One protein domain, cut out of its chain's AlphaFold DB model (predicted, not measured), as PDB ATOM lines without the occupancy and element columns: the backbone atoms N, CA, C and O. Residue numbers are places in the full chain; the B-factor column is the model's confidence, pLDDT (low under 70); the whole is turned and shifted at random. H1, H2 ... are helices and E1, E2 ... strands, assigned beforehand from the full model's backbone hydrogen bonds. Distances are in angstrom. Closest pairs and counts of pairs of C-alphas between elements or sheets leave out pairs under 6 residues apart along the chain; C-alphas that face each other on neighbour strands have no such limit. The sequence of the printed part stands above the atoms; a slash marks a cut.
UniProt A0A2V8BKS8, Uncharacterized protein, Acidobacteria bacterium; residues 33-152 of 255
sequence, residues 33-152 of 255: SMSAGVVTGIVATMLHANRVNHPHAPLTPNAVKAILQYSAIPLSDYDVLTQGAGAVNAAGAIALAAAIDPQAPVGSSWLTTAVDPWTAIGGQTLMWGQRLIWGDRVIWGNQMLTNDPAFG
ATOM      1  N   SER A  33     -33.397 -49.074  34.224       85.44
ATOM      2  CA  SER A  33     -34.070 -49.996  35.150       85.44
ATOM      3  C   SER A  33     -33.822 -49.647  36.620       85.44
ATOM      4  O   SER A  33     -34.734 -49.756  37.437       85.44
ATOM      5  N   MET A  34     -32.615 -49.178  36.962       86.88
ATOM      6  CA  MET A  34     -32.303 -48.755  38.333       86.88
ATOM      7  C   MET A  34     -33.008 -47.443  38.669       86.88
ATOM      8  O   MET A  34     -33.602 -47.324  39.740       86.88
ATOM      9  N   SER A  35     -33.029 -46.496  37.727       85.50
ATOM     10  CA  SER A  35     -33.780 -45.245  37.873       85.50
ATOM     11  C   SER A  35     -35.283 -45.493  38.042       85.50
ATOM     12  O   SER A  35     -35.908 -44.871  38.898       85.50
ATOM     13  N   ALA A  36     -35.864 -46.438  37.296       87.00
ATOM     14  CA  ALA A  36     -37.272 -46.815  37.431       87.00
ATOM     15  C   ALA A  36     -37.602 -47.341  38.840       87.00
ATOM     16  O   ALA A  36     -38.621 -46.955  39.419       87.00
ATOM     17  N   GLY A  37     -36.720 -48.159  39.427       83.88
ATOM     18  CA  GLY A  37     -36.859 -48.616  40.812       83.88
ATOM     19  C   GLY A  37     -36.821 -47.463  41.822       83.88
ATOM     20  O   GLY A  37     -37.658 -47.410  42.721       83.88
ATOM     21  N   VAL A  38     -35.911 -46.499  41.635       92.06
ATOM     22  CA  VAL A  38     -35.808 -45.303  42.493       92.06
ATOM     23  C   VAL A  38     -37.083 -44.459  42.423       92.06
ATOM     24  O   VAL A  38     -37.657 -44.137  43.462       92.06
ATOM     25  N   VAL A  39     -37.567 -44.143  41.218       93.62
ATOM     26  CA  VAL A  39     -38.797 -43.351  41.035       93.62
ATOM     27  C   VAL A  39     -40.011 -44.072  41.621       93.62
ATOM     28  O   VAL A  39     -40.827 -43.443  42.289       93.62
ATOM     29  N   THR A  40     -40.107 -45.392  41.448       92.75
ATOM     30  CA  THR A  40     -41.190 -46.192  42.045       92.75
ATOM     31  C   THR A  40     -41.170 -46.117  43.573       92.75
ATOM     32  O   THR A  40     -42.221 -45.942  44.189       92.75
ATOM     33  N   GLY A  41     -39.985 -46.182  44.193       92.50
ATOM     34  CA  GLY A  41     -39.829 -45.993  45.637       92.50
ATOM     35  C   GLY A  41     -40.280 -44.606  46.101       92.50
ATOM     36  O   GLY A  41     -41.039 -44.502  47.061       92.50
ATOM     37  N   ILE A  42     -39.898 -43.551  45.374       96.75
ATOM     38  CA  ILE A  42     -40.332 -42.174  45.660       96.75
ATOM     39  C   ILE A  42     -41.857 -42.061  45.582       96.75
ATOM     40  O   ILE A  42     -42.476 -41.543  46.508       96.75
ATOM     41  N   VAL A  43     -42.481 -42.590  44.524       96.00
ATOM     42  CA  VAL A  43     -43.945 -42.585  44.373       96.00
ATOM     43  C   VAL A  43     -44.624 -43.348  45.509       96.00
ATOM     44  O   VAL A  43     -45.629 -42.878  46.037       96.00
ATOM     45  N   ALA A  44     -44.078 -44.488  45.938       95.38
ATOM     46  CA  ALA A  44     -44.611 -45.212  47.087       95.38
ATOM     47  C   ALA A  44     -44.587 -44.345  48.360       95.38
ATOM     48  O   ALA A  44     -45.584 -44.290  49.083       95.38
ATOM     49  N   THR A  45     -43.498 -43.609  48.600       97.75
ATOM     50  CA  THR A  45     -43.403 -42.670  49.727       97.75
ATOM     51  C   THR A  45     -44.349 -41.478  49.575       97.75
ATOM     52  O   THR A  45     -44.970 -41.087  50.557       97.75
ATOM     53  N   MET A  46     -44.535 -40.941  48.366       97.44
ATOM     54  CA  MET A  46     -45.523 -39.886  48.094       97.44
ATOM     55  C   MET A  46     -46.941 -40.347  48.440       97.44
ATOM     56  O   MET A  46     -47.664 -39.657  49.152       97.44
ATOM     57  N   LEU A  47     -47.336 -41.534  47.967       95.94
ATOM     58  CA  LEU A  47     -48.653 -42.106  48.249       95.94
ATOM     59  C   LEU A  47     -48.836 -42.379  49.743       95.94
ATOM     60  O   LEU A  47     -49.923 -42.164  50.274       95.94
ATOM     61  N   HIS A  48     -47.788 -42.841  50.424       95.88
ATOM     62  CA  HIS A  48     -47.817 -43.025  51.868       95.88
ATOM     63  C   HIS A  48     -48.009 -41.691  52.603       95.88
ATOM     64  O   HIS A  48     -48.923 -41.580  53.416       95.88
ATOM     65  N   ALA A  49     -47.211 -40.672  52.274       96.81
ATOM     66  CA  ALA A  49     -47.292 -39.350  52.887       96.81
ATOM     67  C   ALA A  49     -48.663 -38.695  52.669       96.81
ATOM     68  O   ALA A  49     -49.246 -38.161  53.610       96.81
ATOM     69  N   ASN A  50     -49.221 -38.808  51.461       97.00
ATOM     70  CA  ASN A  50     -50.572 -38.342  51.179       97.00
ATOM     71  C   ASN A  50     -51.620 -39.090  52.010       97.00
ATOM     72  O   ASN A  50     -52.450 -38.450  52.632       97.00
ATOM     73  N   ARG A  51     -51.564 -40.426  52.097       95.62
ATOM     74  CA  ARG A  51     -52.533 -41.209  52.892       95.62
ATOM     75  C   ARG A  51     -52.495 -40.890  54.383       95.62
ATOM     76  O   ARG A  51     -53.533 -40.964  55.029       95.62
ATOM     77  N   VAL A  52     -51.322 -40.576  54.929       96.12
ATOM     78  CA  VAL A  52     -51.186 -40.187  56.341       96.12
ATOM     79  C   VAL A  52     -51.895 -38.857  56.614       96.12
ATOM     80  O   VAL A  52     -52.551 -38.732  57.643       96.12
ATOM     81  N   ASN A  53     -51.812 -37.895  55.692       95.44
ATOM     82  CA  ASN A  53     -52.428 -36.570  55.852       95.44
ATOM     83  C   ASN A  53     -53.882 -36.508  55.340       95.44
ATOM     84  O   ASN A  53     -54.696 -35.751  55.861       95.44
ATOM     85  N   HIS A  54     -54.227 -37.342  54.355       94.38
ATOM     86  CA  HIS A  54     -55.493 -37.343  53.617       94.38
ATOM     87  C   HIS A  54     -56.007 -38.786  53.390       94.38
ATOM     88  O   HIS A  54     -56.049 -39.283  52.260       94.38
ATOM     89  N   PRO A  55     -56.422 -39.507  54.450       88.62
ATOM     90  CA  PRO A  55     -56.681 -40.955  54.414       88.62
ATOM     91  C   PRO A  55     -57.800 -41.400  53.460       88.62
ATOM     92  O   PRO A  55     -57.817 -42.553  53.028       88.62
ATOM     93  N   HIS A  56     -58.721 -40.502  53.107       88.38
ATOM     94  CA  HIS A  56     -59.859 -40.789  52.225       88.38
ATOM     95  C   HIS A  56     -59.746 -40.133  50.844       88.38
ATOM     96  O   HIS A  56     -60.685 -40.202  50.053       88.38
ATOM     97  N   ALA A  57     -58.604 -39.517  50.537       87.56
ATOM     98  CA  ALA A  57     -58.401 -38.750  49.316       87.56
ATOM     99  C   ALA A  57     -57.088 -39.159  48.631       87.56
ATOM    100  O   ALA A  57     -56.118 -38.407  48.656       87.56
ATOM    101  N   PRO A  58     -57.020 -40.363  48.031       88.75
ATOM    102  CA  PRO A  58     -55.796 -40.826  47.396       88.75
ATOM    103  C   PRO A  58     -55.443 -39.966  46.181       88.75
ATOM    104  O   PRO A  58     -56.301 -39.658  45.349       88.75
ATOM    105  N   LEU A  59     -54.155 -39.659  46.028       90.56
ATOM    106  CA  LEU A  59     -53.637 -39.061  44.799       90.56
ATOM    107  C   LEU A  59     -53.966 -39.926  43.578       90.56
ATOM    108  O   LEU A  59     -53.777 -41.146  43.570       90.56
ATOM    109  N   THR A  60     -54.400 -39.271  42.508       87.12
ATOM    110  CA  THR A  60     -54.556 -39.912  41.204       87.12
ATOM    111  C   THR A  60     -53.188 -40.089  40.531       87.12
ATOM    112  O   THR A  60     -52.243 -39.355  40.840       87.12
ATOM    113  N   PRO A  61     -53.057 -40.988  39.539       86.94
ATOM    114  CA  PRO A  61     -51.829 -41.097  38.746       86.94
ATOM    115  C   PRO A  61     -51.409 -39.769  38.095       86.94
ATOM    116  O   PRO A  61     -50.222 -39.461  38.003       86.94
ATOM    117  N   ASN A  62     -52.389 -38.959  37.695       81.88
ATOM    118  CA  ASN A  62     -52.172 -37.651  37.088       81.88
ATOM    119  C   ASN A  62     -51.630 -36.637  38.100       81.88
ATOM    120  O   ASN A  62     -50.684 -35.919  37.786       81.88
ATOM    121  N   ALA A  63     -52.172 -36.621  39.320       89.06
ATOM    122  CA  ALA A  63     -51.655 -35.794  40.406       89.06
ATOM    123  C   ALA A  63     -50.222 -36.207  40.770       89.06
ATOM    124  O   ALA A  63     -49.339 -35.358  40.839       89.06
ATOM    125  N   VAL A  64     -49.947 -37.511  40.894       92.56
ATOM    126  CA  VAL A  64     -48.586 -38.031  41.134       92.56
ATOM    127  C   VAL A  64     -47.621 -37.565  40.044       92.56
ATOM    128  O   VAL A  64     -46.546 -37.044  40.343       92.56
ATOM    129  N   LYS A  65     -48.011 -37.703  38.773       90.25
ATOM    130  CA  LYS A  65     -47.203 -37.250  37.638       90.25
ATOM    131  C   LYS A  65     -46.975 -35.736  37.666       90.25
ATOM    132  O   LYS A  65     -45.877 -35.290  37.339       90.25
ATOM    133  N   ALA A  66     -47.979 -34.954  38.052       89.25
ATOM    134  CA  ALA A  66     -47.861 -33.507  38.159       89.25
ATOM    135  C   ALA A  66     -46.907 -33.089  39.283       89.25
ATOM    136  O   ALA A  66     -46.021 -32.271  39.056       89.25
ATOM    137  N   ILE A  67     -47.024 -33.708  40.457       94.38
ATOM    138  CA  ILE A  67     -46.148 -33.459  41.607       94.38
ATOM    139  C   ILE A  67     -44.685 -33.737  41.249       94.38
ATOM    140  O   ILE A  67     -43.813 -32.913  41.532       94.38
ATOM    141  N   LEU A  68     -44.416 -34.869  40.593       94.38
ATOM    142  CA  LEU A  68     -43.062 -35.241  40.174       94.38
ATOM    143  C   LEU A  68     -42.455 -34.224  39.204       94.38
ATOM    144  O   LEU A  68     -41.284 -33.890  39.335       94.38
ATOM    145  N   GLN A  69     -43.236 -33.728  38.242       92.06
ATOM    146  CA  GLN A  69     -42.742 -32.763  37.258       92.06
ATOM    147  C   GLN A  69     -42.592 -31.355  37.832       92.06
ATOM    148  O   GLN A  69     -41.597 -30.689  37.566       92.06
ATOM    149  N   TYR A  70     -43.546 -30.922  38.656       92.38
ATOM    150  CA  TYR A  70     -43.525 -29.591  39.249       92.38
ATOM    151  C   TYR A  70     -42.347 -29.420  40.215       92.38
ATOM    152  O   TYR A  70     -41.689 -28.383  40.200       92.38
ATOM    153  N   SER A  71     -42.054 -30.448  41.017       94.56
ATOM    154  CA  SER A  71     -40.950 -30.434  41.986       94.56
ATOM    155  C   SER A  71     -39.579 -30.770  41.394       94.56
ATOM    156  O   SER A  71     -38.572 -30.614  42.090       94.56
ATOM    157  N   ALA A  72     -39.516 -31.227  40.138       93.94
ATOM    158  CA  ALA A  72     -38.273 -31.624  39.486       93.94
ATOM    159  C   ALA A  72     -37.253 -30.477  39.454       93.94
ATOM    160  O   ALA A  72     -37.616 -29.310  39.322       93.94
ATOM    161  N   ILE A  73     -35.968 -30.810  39.561       92.75
ATOM    162  CA  ILE A  73     -34.873 -29.835  39.565       92.75
ATOM    163  C   ILE A  73     -34.370 -29.660  38.126       92.75
ATOM    164  O   ILE A  73     -33.929 -30.644  37.523       92.75
ATOM    165  N   PRO A  74     -34.417 -28.444  37.552       89.38
ATOM    166  CA  PRO A  74     -33.866 -28.187  36.228       89.38
ATOM    167  C   PRO A  74     -32.361 -28.447  36.196       89.38
ATOM    168  O   PRO A  74     -31.634 -28.057  37.107       89.38
ATOM    169  N   LEU A  75     -31.891 -29.078  35.124       86.75
ATOM    170  CA  LEU A  75     -30.464 -29.262  34.880       86.75
ATOM    171  C   LEU A  75     -29.936 -28.075  34.064       86.75
ATOM    172  O   LEU A  75     -30.582 -27.672  33.094       86.75
ATOM    173  N   SER A  76     -28.786 -27.520  34.460       78.38
ATOM    174  CA  SER A  76     -28.221 -26.287  33.884       78.38
ATOM    175  C   SER A  76     -27.786 -26.425  32.425       78.38
ATOM    176  O   SER A  76     -27.853 -25.451  31.682       78.38
ATOM    177  N   ASP A  77     -27.390 -27.629  32.009       80.50
ATOM    178  CA  ASP A  77     -26.672 -27.842  30.742       80.50
ATOM    179  C   ASP A  77     -27.517 -28.557  29.676       80.50
ATOM    180  O   ASP A  77     -27.005 -28.994  28.648       80.50
ATOM    181  N   TYR A  78     -28.821 -28.706  29.919       75.19
ATOM    182  CA  TYR A  78     -29.722 -29.449  29.041       75.19
ATOM    183  C   TYR A  78     -30.873 -28.564  28.575       75.19
ATOM    184  O   TYR A  78     -31.455 -27.812  29.354       75.19
ATOM    185  N   ASP A  79     -31.273 -28.689  27.314       71.62
ATOM    186  CA  ASP A  79     -32.485 -28.040  26.827       71.62
ATOM    187  C   ASP A  79     -33.745 -28.766  27.331       71.62
ATOM    188  O   ASP A  79     -33.700 -29.923  27.759       71.62
ATOM    189  N   VAL A  80     -34.888 -28.081  27.277       65.31
ATOM    190  CA  VAL A  80     -36.176 -28.581  27.788       65.31
ATOM    191  C   VAL A  80     -36.642 -29.863  27.078       65.31
ATOM    192  O   VAL A  80     -37.296 -30.690  27.714       65.31
ATOM    193  N   LEU A  81     -36.296 -30.068  25.801       66.69
ATOM    194  CA  LEU A  81     -36.656 -31.283  25.060       66.69
ATOM    195  C   LEU A  81     -35.789 -32.474  25.486       66.69
ATOM    196  O   LEU A  81     -36.281 -33.600  25.512       66.69
ATOM    197  N   THR A  82     -34.541 -32.223  25.887       70.50
ATOM    198  CA  THR A  82     -33.621 -33.265  26.366       70.50
ATOM    199  C   THR A  82     -33.850 -33.630  27.833       70.50
ATOM    200  O   THR A  82     -33.873 -34.811  28.175       70.50
ATOM    201  N   GLN A  83     -34.044 -32.650  28.723       72.00
ATOM    202  CA  GLN A  83     -34.212 -32.921  30.161       72.00
ATOM    203  C   GLN A  83     -35.661 -33.217  30.577       72.00
ATOM    204  O   GLN A  83     -35.908 -33.635  31.712       72.00
ATOM    205  N   GLY A  84     -36.639 -32.940  29.707       82.12
ATOM    206  CA  GLY A  84     -38.053 -32.992  30.062       82.12
ATOM    207  C   GLY A  84     -38.366 -32.072  31.246       82.12
ATOM    208  O   GLY A  84     -38.090 -30.871  31.218       82.12
ATOM    209  N   ALA A  85     -38.957 -32.613  32.314       81.44
ATOM    210  CA  ALA A  85     -39.293 -31.834  33.511       81.44
ATOM    211  C   ALA A  85     -38.071 -31.503  34.393       81.44
ATOM    212  O   ALA A  85     -38.133 -30.552  35.164       81.44
ATOM    213  N   GLY A  86     -36.956 -32.223  34.229       88.75
ATOM    214  CA  GLY A  86     -35.753 -32.104  35.055       88.75
ATOM    215  C   GLY A  86     -35.455 -33.379  35.850       88.75
ATOM    216  O   GLY A  86     -36.070 -34.429  35.644       88.75
ATOM    217  N   ALA A  87     -34.494 -33.291  36.770       91.19
ATOM    218  CA  ALA A  87     -34.120 -34.381  37.664       91.19
ATOM    219  C   ALA A  87     -35.163 -34.591  38.772       91.19
ATOM    220  O   ALA A  87     -35.740 -33.638  39.294       91.19
ATOM    221  N   VAL A  88     -35.386 -35.850  39.163       93.25
ATOM    222  CA  VAL A  88     -36.353 -36.184  40.217       93.25
ATOM    223  C   VAL A  88     -35.949 -35.562  41.557       93.25
ATOM    224  O   VAL A  88     -34.806 -35.686  41.993       93.25
ATOM    225  N   ASN A  89     -36.909 -34.933  42.234       95.56
ATOM    226  CA  ASN A  89     -36.738 -34.356  43.561       95.56
ATOM    227  C   ASN A  89     -37.624 -35.086  44.571       95.56
ATOM    228  O   ASN A  89     -38.810 -34.790  44.702       95.56
ATOM    229  N   ALA A  90     -37.051 -36.052  45.290       95.19
ATOM    230  CA  ALA A  90     -37.812 -36.855  46.243       95.19
ATOM    231  C   ALA A  90     -38.413 -36.006  47.376       95.19
ATOM    232  O   ALA A  90     -39.590 -36.156  47.692       95.19
ATOM    233  N   ALA A  91     -37.625 -35.101  47.963       95.44
ATOM    234  CA  ALA A  91     -38.060 -34.300  49.103       95.44
ATOM    235  C   ALA A  91     -39.207 -33.351  48.722       95.44
ATOM    236  O   ALA A  91     -40.238 -33.343  49.392       95.44
ATOM    237  N   GLY A  92     -39.064 -32.623  47.608       95.31
ATOM    238  CA  GLY A  92     -40.120 -31.739  47.113       95.31
ATOM    239  C   GLY A  92     -41.391 -32.492  46.713       95.31
ATOM    240  O   GLY A  92     -42.494 -32.078  47.069       95.31
ATOM    241  N   ALA A  93     -41.251 -33.644  46.050       96.62
ATOM    242  CA  ALA A  93     -42.393 -34.460  45.649       96.62
ATOM    243  C   ALA A  93     -43.171 -35.021  46.852       96.62
ATOM    244  O   ALA A  93     -44.401 -35.016  46.849       96.62
ATOM    245  N   ILE A  94     -42.473 -35.485  47.893       97.00
ATOM    246  CA  ILE A  94     -43.102 -35.994  49.120       97.00
ATOM    247  C   ILE A  94     -43.782 -34.856  49.891       97.00
ATOM    248  O   ILE A  94     -44.911 -35.036  50.342       97.00
ATOM    249  N   ALA A  95     -43.138 -33.688  50.000       96.25
ATOM    250  CA  ALA A  95     -43.709 -32.520  50.672       96.25
ATOM    251  C   ALA A  95     -45.013 -32.055  50.004       96.25
ATOM    252  O   ALA A  95     -46.018 -31.857  50.681       96.25
ATOM    253  N   LEU A  96     -45.033 -31.970  48.670       95.62
ATOM    254  CA  LEU A  96     -46.256 -31.671  47.922       95.62
ATOM    255  C   LEU A  96     -47.323 -32.752  48.106       95.62
ATOM    256  O   LEU A  96     -48.474 -32.429  48.372       95.62
ATOM    257  N   ALA A  97     -46.960 -34.032  47.999       96.56
ATOM    258  CA  ALA A  97     -47.915 -35.125  48.167       96.56
ATOM    259  C   ALA A  97     -48.587 -35.118  49.552       96.56
ATOM    260  O   ALA A  97     -49.770 -35.438  49.661       96.56
ATOM    261  N   ALA A  98     -47.842 -34.739  50.592       96.75
ATOM    262  CA  ALA A  98     -48.353 -34.585  51.949       96.75
ATOM    263  C   ALA A  98     -49.286 -33.375  52.116       96.75
ATOM    264  O   ALA A  98     -50.178 -33.434  52.950       96.75
ATOM    265  N   ALA A  99     -49.069 -32.297  51.356       95.88
ATOM    266  CA  ALA A  99     -49.823 -31.052  51.484       95.88
ATOM    267  C   ALA A  99     -51.089 -30.998  50.612       95.88
ATOM    268  O   ALA A  99     -51.974 -30.187  50.884       95.88
ATOM    269  N   ILE A 100     -51.171 -31.805  49.552       94.81
ATOM    270  CA  ILE A 100     -52.304 -31.809  48.619       94.81
ATOM    271  C   ILE A 100     -53.467 -32.622  49.175       94.81
ATOM    272  O   ILE A 100     -53.328 -33.830  49.370       94.81
ATOM    273  N   ASP A 101     -54.636 -31.988  49.258       94.00
ATOM    274  CA  ASP A 101     -55.931 -32.639  49.431       94.00
ATOM    275  C   ASP A 101     -56.677 -32.764  48.085       94.00
ATOM    276  O   ASP A 101     -57.269 -31.792  47.602       94.00
ATOM    277  N   PRO A 102     -56.726 -33.961  47.468       87.69
ATOM    278  CA  PRO A 102     -57.447 -34.174  46.213       87.69
ATOM    279  C   PRO A 102     -58.964 -33.935  46.274       87.69
ATOM    280  O   PRO A 102     -59.592 -33.861  45.216       87.69
ATOM    281  N   GLN A 103     -59.568 -33.853  47.467       88.38
ATOM    282  CA  GLN A 103     -61.001 -33.578  47.642       88.38
ATOM    283  C   GLN A 103     -61.330 -32.084  47.693       88.38
ATOM    284  O   GLN A 103     -62.511 -31.733  47.732       88.38
ATOM    285  N   ALA A 104     -60.326 -31.201  47.663       86.62
ATOM    286  CA  ALA A 104     -60.562 -29.765  47.597       86.62
ATOM    287  C   ALA A 104     -61.512 -29.419  46.428       86.62
ATOM    288  O   ALA A 104     -61.445 -30.052  45.373       86.62
ATOM    289  N   PRO A 105     -62.408 -28.429  46.553       79.69
ATOM    290  CA  PRO A 105     -63.275 -28.040  45.446       79.69
ATOM    291  C   PRO A 105     -62.482 -27.703  44.176       79.69
ATOM    292  O   PRO A 105     -61.428 -27.063  44.234       79.69
ATOM    293  N   VAL A 106     -62.998 -28.103  43.015       78.44
ATOM    294  CA  VAL A 106     -62.392 -27.763  41.721       78.44
ATOM    295  C   VAL A 106     -62.226 -26.244  41.603       78.44
ATOM    296  O   VAL A 106     -63.156 -25.492  41.888       78.44
ATOM    297  N   GLY A 107     -61.041 -25.795  41.184       75.25
ATOM    298  CA  GLY A 107     -60.715 -24.370  41.060       75.25
ATOM    299  C   GLY A 107     -60.325 -23.676  42.372       75.25
ATOM    300  O   GLY A 107     -59.932 -22.512  42.337       75.25
ATOM    301  N   SER A 108     -60.385 -24.371  43.512       79.19
ATOM    302  CA  SER A 108     -59.833 -23.891  44.785       79.19
ATOM    303  C   SER A 108     -58.410 -24.403  45.002       79.19
ATOM    304  O   SER A 108     -57.981 -25.359  44.349       79.19
ATOM    305  N   SER A 109     -57.660 -23.780  45.913       86.19
ATOM    306  CA  SER A 109     -56.365 -24.341  46.290       86.19
ATOM    307  C   SER A 109     -56.556 -25.684  46.984       86.19
ATOM    308  O   SER A 109     -57.328 -25.794  47.931       86.19
ATOM    309  N   TRP A 110     -55.834 -26.697  46.514       92.56
ATOM    310  CA  TRP A 110     -55.774 -28.007  47.163       92.56
ATOM    311  C   TRP A 110     -54.596 -28.153  48.130       92.56
ATOM    312  O   TRP A 110     -54.427 -29.215  48.718       92.56
ATOM    313  N   LEU A 111     -53.761 -27.119  48.287       93.06
ATOM    314  CA  LEU A 111     -52.667 -27.142  49.251       93.06
ATOM    315  C   LEU A 111     -53.211 -26.770  50.625       93.06
ATOM    316  O   LEU A 111     -53.662 -25.650  50.851       93.06
ATOM    317  N   THR A 112     -53.135 -27.712  51.555       92.94
ATOM    318  CA  THR A 112     -53.527 -27.511  52.954       92.94
ATOM    319  C   THR A 112     -52.444 -26.821  53.775       92.94
ATOM    320  O   THR A 112     -52.736 -26.204  54.795       92.94
ATOM    321  N   THR A 113     -51.192 -26.894  53.318       91.81
ATOM    322  CA  THR A 113     -50.033 -26.228  53.920       91.81
ATOM    323  C   THR A 113     -49.185 -25.602  52.817       91.81
ATOM    324  O   THR A 113     -49.078 -26.157  51.722       91.81
ATOM    325  N   ALA A 114     -48.581 -24.444  53.096       89.31
ATOM    326  CA  ALA A 114     -47.643 -23.818  52.173       89.31
ATOM    327  C   ALA A 114     -46.407 -24.709  51.979       89.31
ATOM    328  O   ALA A 114     -45.848 -25.229  52.944       89.31
ATOM    329  N   VAL A 115     -45.981 -24.868  50.726       92.00
ATOM    330  CA  VAL A 115     -44.775 -25.614  50.369       92.00
ATOM    331  C   VAL A 115     -43.891 -24.703  49.535       92.00
ATOM    332  O   VAL A 115     -44.303 -24.239  48.470       92.00
ATOM    333  N   ASP A 116     -42.682 -24.444  50.022       91.69
ATOM    334  CA  ASP A 116     -41.735 -23.603  49.304       91.69
ATOM    335  C   ASP A 116     -41.166 -24.338  48.079       91.69
ATOM    336  O   ASP A 116     -40.760 -25.499  48.193       91.69
ATOM    337  N   PRO A 117     -41.078 -23.686  46.903       93.31
ATOM    338  CA  PRO A 117     -40.673 -24.339  45.662       93.31
ATOM    339  C   PRO A 117     -39.143 -24.443  45.510       93.31
ATOM    340  O   PRO A 117     -38.572 -24.115  44.463       93.31
ATOM    341  N   TRP A 118     -38.467 -24.885  46.568       93.88
ATOM    342  CA  TRP A 118     -37.032 -25.157  46.590       93.88
ATOM    343  C   TRP A 118     -36.703 -26.344  47.500       93.88
ATOM    344  O   TRP A 118     -37.502 -26.803  48.314       93.88
ATOM    345  N   THR A 119     -35.513 -26.915  47.338       95.44
ATOM    346  CA  THR A 119     -35.027 -28.009  48.188       95.44
ATOM    347  C   THR A 119     -33.546 -27.827  48.481       95.44
ATOM    348  O   THR A 119     -32.764 -27.569  47.571       95.44
ATOM    349  N   ALA A 120     -33.156 -27.972  49.749       93.56
ATOM    350  CA  ALA A 120     -31.752 -28.002  50.138       93.56
ATOM    351  C   ALA A 120     -31.185 -29.419  49.965       93.56
ATOM    352  O   ALA A 120     -31.608 -30.350  50.652       93.56
ATOM    353  N   ILE A 121     -30.218 -29.586  49.062       88.12
ATOM    354  CA  ILE A 121     -29.520 -30.855  48.817       88.12
ATOM    355  C   ILE A 121     -28.022 -30.602  48.951       88.12
ATOM    356  O   ILE A 121     -27.471 -29.740  48.274       88.12
ATOM    357  N   GLY A 122     -27.354 -31.324  49.855       87.31
ATOM    358  CA  GLY A 122     -25.905 -31.180  50.051       87.31
ATOM    359  C   GLY A 122     -25.458 -29.764  50.443       87.31
ATOM    360  O   GLY A 122     -24.361 -29.355  50.085       87.31
ATOM    361  N   GLY A 123     -26.313 -29.000  51.134       89.31
ATOM    362  CA  GLY A 123     -26.041 -27.609  51.525       89.31
ATOM    363  C   GLY A 123     -26.310 -26.562  50.439       89.31
ATOM    364  O   GLY A 123     -26.134 -25.375  50.696       89.31
ATOM    365  N   GLN A 124     -26.763 -26.968  49.250       90.69
ATOM    366  CA  GLN A 124     -27.170 -26.057  48.180       90.69
ATOM    367  C   GLN A 124     -28.691 -25.980  48.080       90.69
ATOM    368  O   GLN A 124     -29.372 -27.004  48.105       90.69
ATOM    369  N   THR A 125     -29.218 -24.768  47.921       93.69
ATOM    370  CA  THR A 125     -30.639 -24.540  47.645       93.69
ATOM    371  C   THR A 125     -30.895 -24.654  46.149       93.69
ATOM    372  O   THR A 125     -30.362 -23.875  45.360       93.69
ATOM    373  N   LEU A 126     -31.729 -25.617  45.763       93.31
ATOM    374  CA  LEU A 126     -32.095 -25.885  44.378       93.31
ATOM    375  C   LEU A 126     -33.560 -25.512  44.152       93.31
ATOM    376  O   LEU A 126     -34.452 -26.029  44.826       93.31
ATOM    377  N   MET A 127     -33.798 -24.610  43.201       93.19
ATOM    378  CA  MET A 127     -35.145 -24.194  42.810       93.19
ATOM    379  C   MET A 127     -35.837 -25.291  42.002       93.19
ATOM    380  O   MET A 127     -35.211 -25.969  41.184       93.19
ATOM    381  N   TRP A 128     -37.142 -25.448  42.207       92.50
ATOM    382  CA  TRP A 128     -37.947 -26.372  41.413       92.50
ATOM    383  C   TRP A 128     -38.232 -25.810  40.022       92.50
ATOM    384  O   TRP A 128     -38.294 -24.596  39.820       92.50
ATOM    385  N   GLY A 129     -38.470 -26.705  39.067       86.19
ATOM    386  CA  GLY A 129     -38.795 -26.360  37.689       86.19
ATOM    387  C   GLY A 129     -40.197 -25.789  37.515       86.19
ATOM    388  O   GLY A 129     -40.421 -25.071  36.544       86.19
ATOM    389  N   GLN A 130     -41.123 -26.092  38.437       87.81
ATOM    390  CA  GLN A 130     -42.493 -25.562  38.482       87.81
ATOM    391  C   GLN A 130     -43.229 -25.659  37.134       87.81
ATOM    392  O   GLN A 130     -44.006 -24.778  36.754       87.81
ATOM    393  N   ARG A 131     -42.957 -26.741  36.392       78.94
ATOM    394  CA  ARG A 131     -43.484 -26.975  35.048       78.94
ATOM    395  C   ARG A 131     -44.161 -28.328  34.934       78.94
ATOM    396  O   ARG A 131     -43.749 -29.301  35.560       78.94
ATOM    397  N   LEU A 132     -45.182 -28.387  34.091       79.50
ATOM    398  CA  LEU A 132     -45.908 -29.605  33.753       79.50
ATOM    399  C   LEU A 132     -45.795 -29.843  32.249       79.50
ATOM    400  O   LEU A 132     -46.170 -28.982  31.459       79.50
ATOM    401  N   ILE A 133     -45.289 -31.007  31.843       72.62
ATOM    402  CA  ILE A 133     -45.224 -31.415  30.438       72.62
ATOM    403  C   ILE A 133     -46.388 -32.358  30.149       72.62
ATOM    404  O   ILE A 133     -46.504 -33.446  30.733       72.62
ATOM    405  N   TRP A 134     -47.257 -31.933  29.234       67.88
ATOM    406  CA  TRP A 134     -48.454 -32.650  28.819       67.88
ATOM    407  C   TRP A 134     -48.539 -32.728  27.300       67.88
ATOM    408  O   TRP A 134     -48.834 -31.739  26.632       67.88
ATOM    409  N   GLY A 135     -48.356 -33.931  26.753       63.53
ATOM    410  CA  GLY A 135     -48.318 -34.112  25.305       63.53
ATOM    411  C   GLY A 135     -47.211 -33.251  24.697       63.53
ATOM    412  O   GLY A 135     -46.048 -33.406  25.054       63.53
ATOM    413  N   ASP A 136     -47.597 -32.330  23.822       57.19
ATOM    414  CA  ASP A 136     -46.739 -31.366  23.132       57.19
ATOM    415  C   ASP A 136     -46.631 -30.001  23.843       57.19
ATOM    416  O   ASP A 136     -46.023 -29.076  23.308       57.19
ATOM    417  N   ARG A 137     -47.216 -29.843  25.040       57.69
ATOM    418  CA  ARG A 137     -47.282 -28.556  25.749       57.69
ATOM    419  C   ARG A 137     -46.526 -28.569  27.069       57.69
ATOM    420  O   ARG A 137     -46.582 -29.534  27.830       57.69
ATOM    421  N   VAL A 138     -45.884 -27.440  27.357       59.78
ATOM    422  CA  VAL A 138     -45.316 -27.116  28.668       59.78
ATOM    423  C   VAL A 138     -46.212 -26.079  29.325       59.78
ATOM    424  O   VAL A 138     -46.497 -25.041  28.727       59.78
ATOM    425  N   ILE A 139     -46.652 -26.362  30.546       63.81
ATOM    426  CA  ILE A 139     -47.468 -25.452  31.336       63.81
ATOM    427  C   ILE A 139     -46.662 -24.954  32.529       63.81
ATOM    428  O   ILE A 139     -45.999 -25.736  33.211       63.81
ATOM    429  N   TRP A 140     -46.729 -23.645  32.755       60.72
ATOM    430  CA  TRP A 140     -45.971 -22.928  33.774       60.72
ATOM    431  C   TRP A 140     -46.907 -22.287  34.797       60.72
ATOM    432  O   TRP A 140     -48.055 -21.958  34.491       60.72
ATOM    433  N   GLY A 141     -46.382 -22.046  35.998       61.72
ATOM    434  CA  GLY A 141     -47.033 -21.235  37.022       61.72
ATOM    435  C   GLY A 141     -47.862 -22.035  38.023       61.72
ATOM    436  O   GLY A 141     -47.584 -23.194  38.325       61.72
ATOM    437  N   ASN A 142     -48.895 -21.391  38.564       63.91
ATOM    438  CA  ASN A 142     -49.591 -21.835  39.776       63.91
ATOM    439  C   ASN A 142     -50.650 -22.920  39.533       63.91
ATOM    440  O   ASN A 142     -51.437 -23.207  40.431       63.91
ATOM    441  N   GLN A 143     -50.697 -23.522  38.343       63.41
ATOM    442  CA  GLN A 143     -51.673 -24.569  38.030       63.41
ATOM    443  C   GLN A 143     -51.581 -25.758  38.978       63.41
ATOM    444  O   GLN A 143     -52.596 -26.345  39.332       63.41
ATOM    445  N   MET A 144     -50.369 -26.079  39.432       75.38
ATOM    446  CA  MET A 144     -50.199 -27.113  40.435       75.38
ATOM    447  C   MET A 144     -50.827 -26.708  41.772       75.38
ATOM    448  O   MET A 144     -51.223 -27.588  42.499       75.38
ATOM    449  N   LEU A 145     -50.998 -25.429  42.113       76.38
ATOM    450  CA  LEU A 145     -51.494 -24.999  43.432       76.38
ATOM    451  C   LEU A 145     -53.027 -25.078  43.581       76.38
ATOM    452  O   LEU A 145     -53.548 -24.801  44.663       76.38
ATOM    453  N   THR A 146     -53.745 -25.436  42.513       77.88
ATOM    454  CA  THR A 146     -55.215 -25.439  42.431       77.88
ATOM    455  C   THR A 146     -55.715 -26.839  42.072       77.88
ATOM    456  O   THR A 146     -55.072 -27.518  41.273       77.88
ATOM    457  N   ASN A 147     -56.862 -27.275  42.611       74.81
ATOM    458  CA  ASN A 147     -57.468 -28.538  42.188       74.81
ATOM    459  C   ASN A 147     -58.017 -28.419  40.758       74.81
ATOM    460  O   ASN A 147     -59.135 -27.944  40.528       74.81
ATOM    461  N   ASP A 148     -57.196 -28.824  39.797       73.62
ATOM    462  CA  ASP A 148     -57.495 -28.821  38.371       73.62
ATOM    463  C   ASP A 148     -58.153 -30.150  37.956       73.62
ATOM    464  O   ASP A 148     -57.626 -31.223  38.278       73.62
ATOM    465  N   PRO A 149     -59.252 -30.132  37.176       64.25
ATOM    466  CA  PRO A 149     -59.834 -31.344  36.603       64.25
ATOM    467  C   PRO A 149     -58.830 -32.223  35.843       64.25
ATOM    468  O   PRO A 149     -59.014 -33.439  35.787       64.25
ATOM    469  N   ALA A 150     -57.750 -31.643  35.303       65.00
ATOM    470  CA  ALA A 150     -56.649 -32.341  34.641       65.00
ATOM    471  C   ALA A 150     -55.961 -33.397  35.531       65.00
ATOM    472  O   ALA A 150     -55.372 -34.361  35.026       65.00
ATOM    473  N   PHE A 151     -56.068 -33.262  36.854       70.69
ATOM    474  CA  PHE A 151     -55.562 -34.230  37.823       70.69
ATOM    475  C   PHE A 151     -56.596 -35.302  38.198       70.69
ATOM    476  O   PHE A 151     -56.293 -36.182  38.994       70.69
ATOM    477  N   GLY A 152     -57.796 -35.311  37.616       62.09
ATOM    478  CA  GLY A 152     -58.815 -36.332  37.876       62.09
ATOM    479  C   GLY A 152     -58.522 -37.696  37.228       62.09
ATOM    480  O   GLY A 152     -57.799 -37.799  36.237       62.09
TER     481      GLY A 152
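Overview. This is residues 33 to 152 of the 255 residues of an uncharacterized protein of Acidobacteria bacterium (UniProt A0A2V8BKS8). A short helix, H2, lies in the middle of the domain, between two helices running side by side, the long H1 and H4, and a small strand hairpin, E3 with E4. A second small hairpin, E1 with E2, lies off the first residues of H4, and the short H3 is at the rim. The printed part has 120 residues with five named helices and four named strands, in the order H1 H2 H3 H4 E1 E2 E3 E4 H5. The class is mixed, helices and strands, and the strands form two separate antiparallel sheets, E1 - E2 and E3 - E4. The whole is compact, with a radius of gyration of the C-alphas of 13.8 A and spans of 40 by 29 by 28 A.

Along the chain. H1 is residues 33 to 53, 30.8 A long, from C-alpha 33 at (-34.070, -49.996, 35.150). H2 is residues 61 to 71, 15.6 A, and H3 is residues 80 to 83. H4 is residues 90 to 99, 14.3 A. E1 is residues 118 to 121, with C-alpha 118 at (-37.032, -25.157, 46.590), and E2 is residues 124 to 127. E3 is residues 131 to 134 and E4 residues 137 to 140. H5 is residues 142 to 145, ending at C-alpha 145, (-51.494, -24.999, 43.432).

Arrangement. H1 and H4 touch, the same way at a shallow tilt of 25 degrees; their closest C-alphas, of Asn 50 and Ala 98, are 4.4 A apart. H1 and H2 are close but not clearly touching, with the C-alphas of Val 43 and Val 64 closest at 7.3 A, and about perpendicular at 77 degrees. H2 and H4 touch, opposite ways at a steep tilt of 57 degrees, closest at the C-alphas of Ser 71 and Gly 92, 5.4 A. The closest C-alphas of H2 and E3, those of Tyr 70 and Arg 131, are 4.9 A apart. E3 and E4 are a hairpin, antiparallel at 156 degrees, with N 132 and O 139 2.9 A apart, within hydrogen-bond range. H2 and H5 only just touch, with 3 pairs of C-alphas within 8 A, closest at Ala 66 and Met 144, 7.2 A. The closest C-alphas of H4 and E1, those of Gly 92 and Thr 119, are 6.4 A apart. E1 and E2 are a hairpin, antiparallel at 151 degrees, with N 119 and O 126 within hydrogen-bond range at 2.9 A. H3 touches no helix. Every O i to N i+4 pair is within hydrogen-bond range in H1, H2 and H4, while H3 and H5 are too short for such a pair.

Size, cuts and confidence. The two C-alphas farthest apart, of His 56 and Asp 77, are 41.6 A apart. The printed part has no cut. The link from H4 to E1, 18 residues, is long. The mean pLDDT of the printed part is 85.6, and it is under 70 at residues 80 to 81, 134 to 143, 149 to 150 and 152.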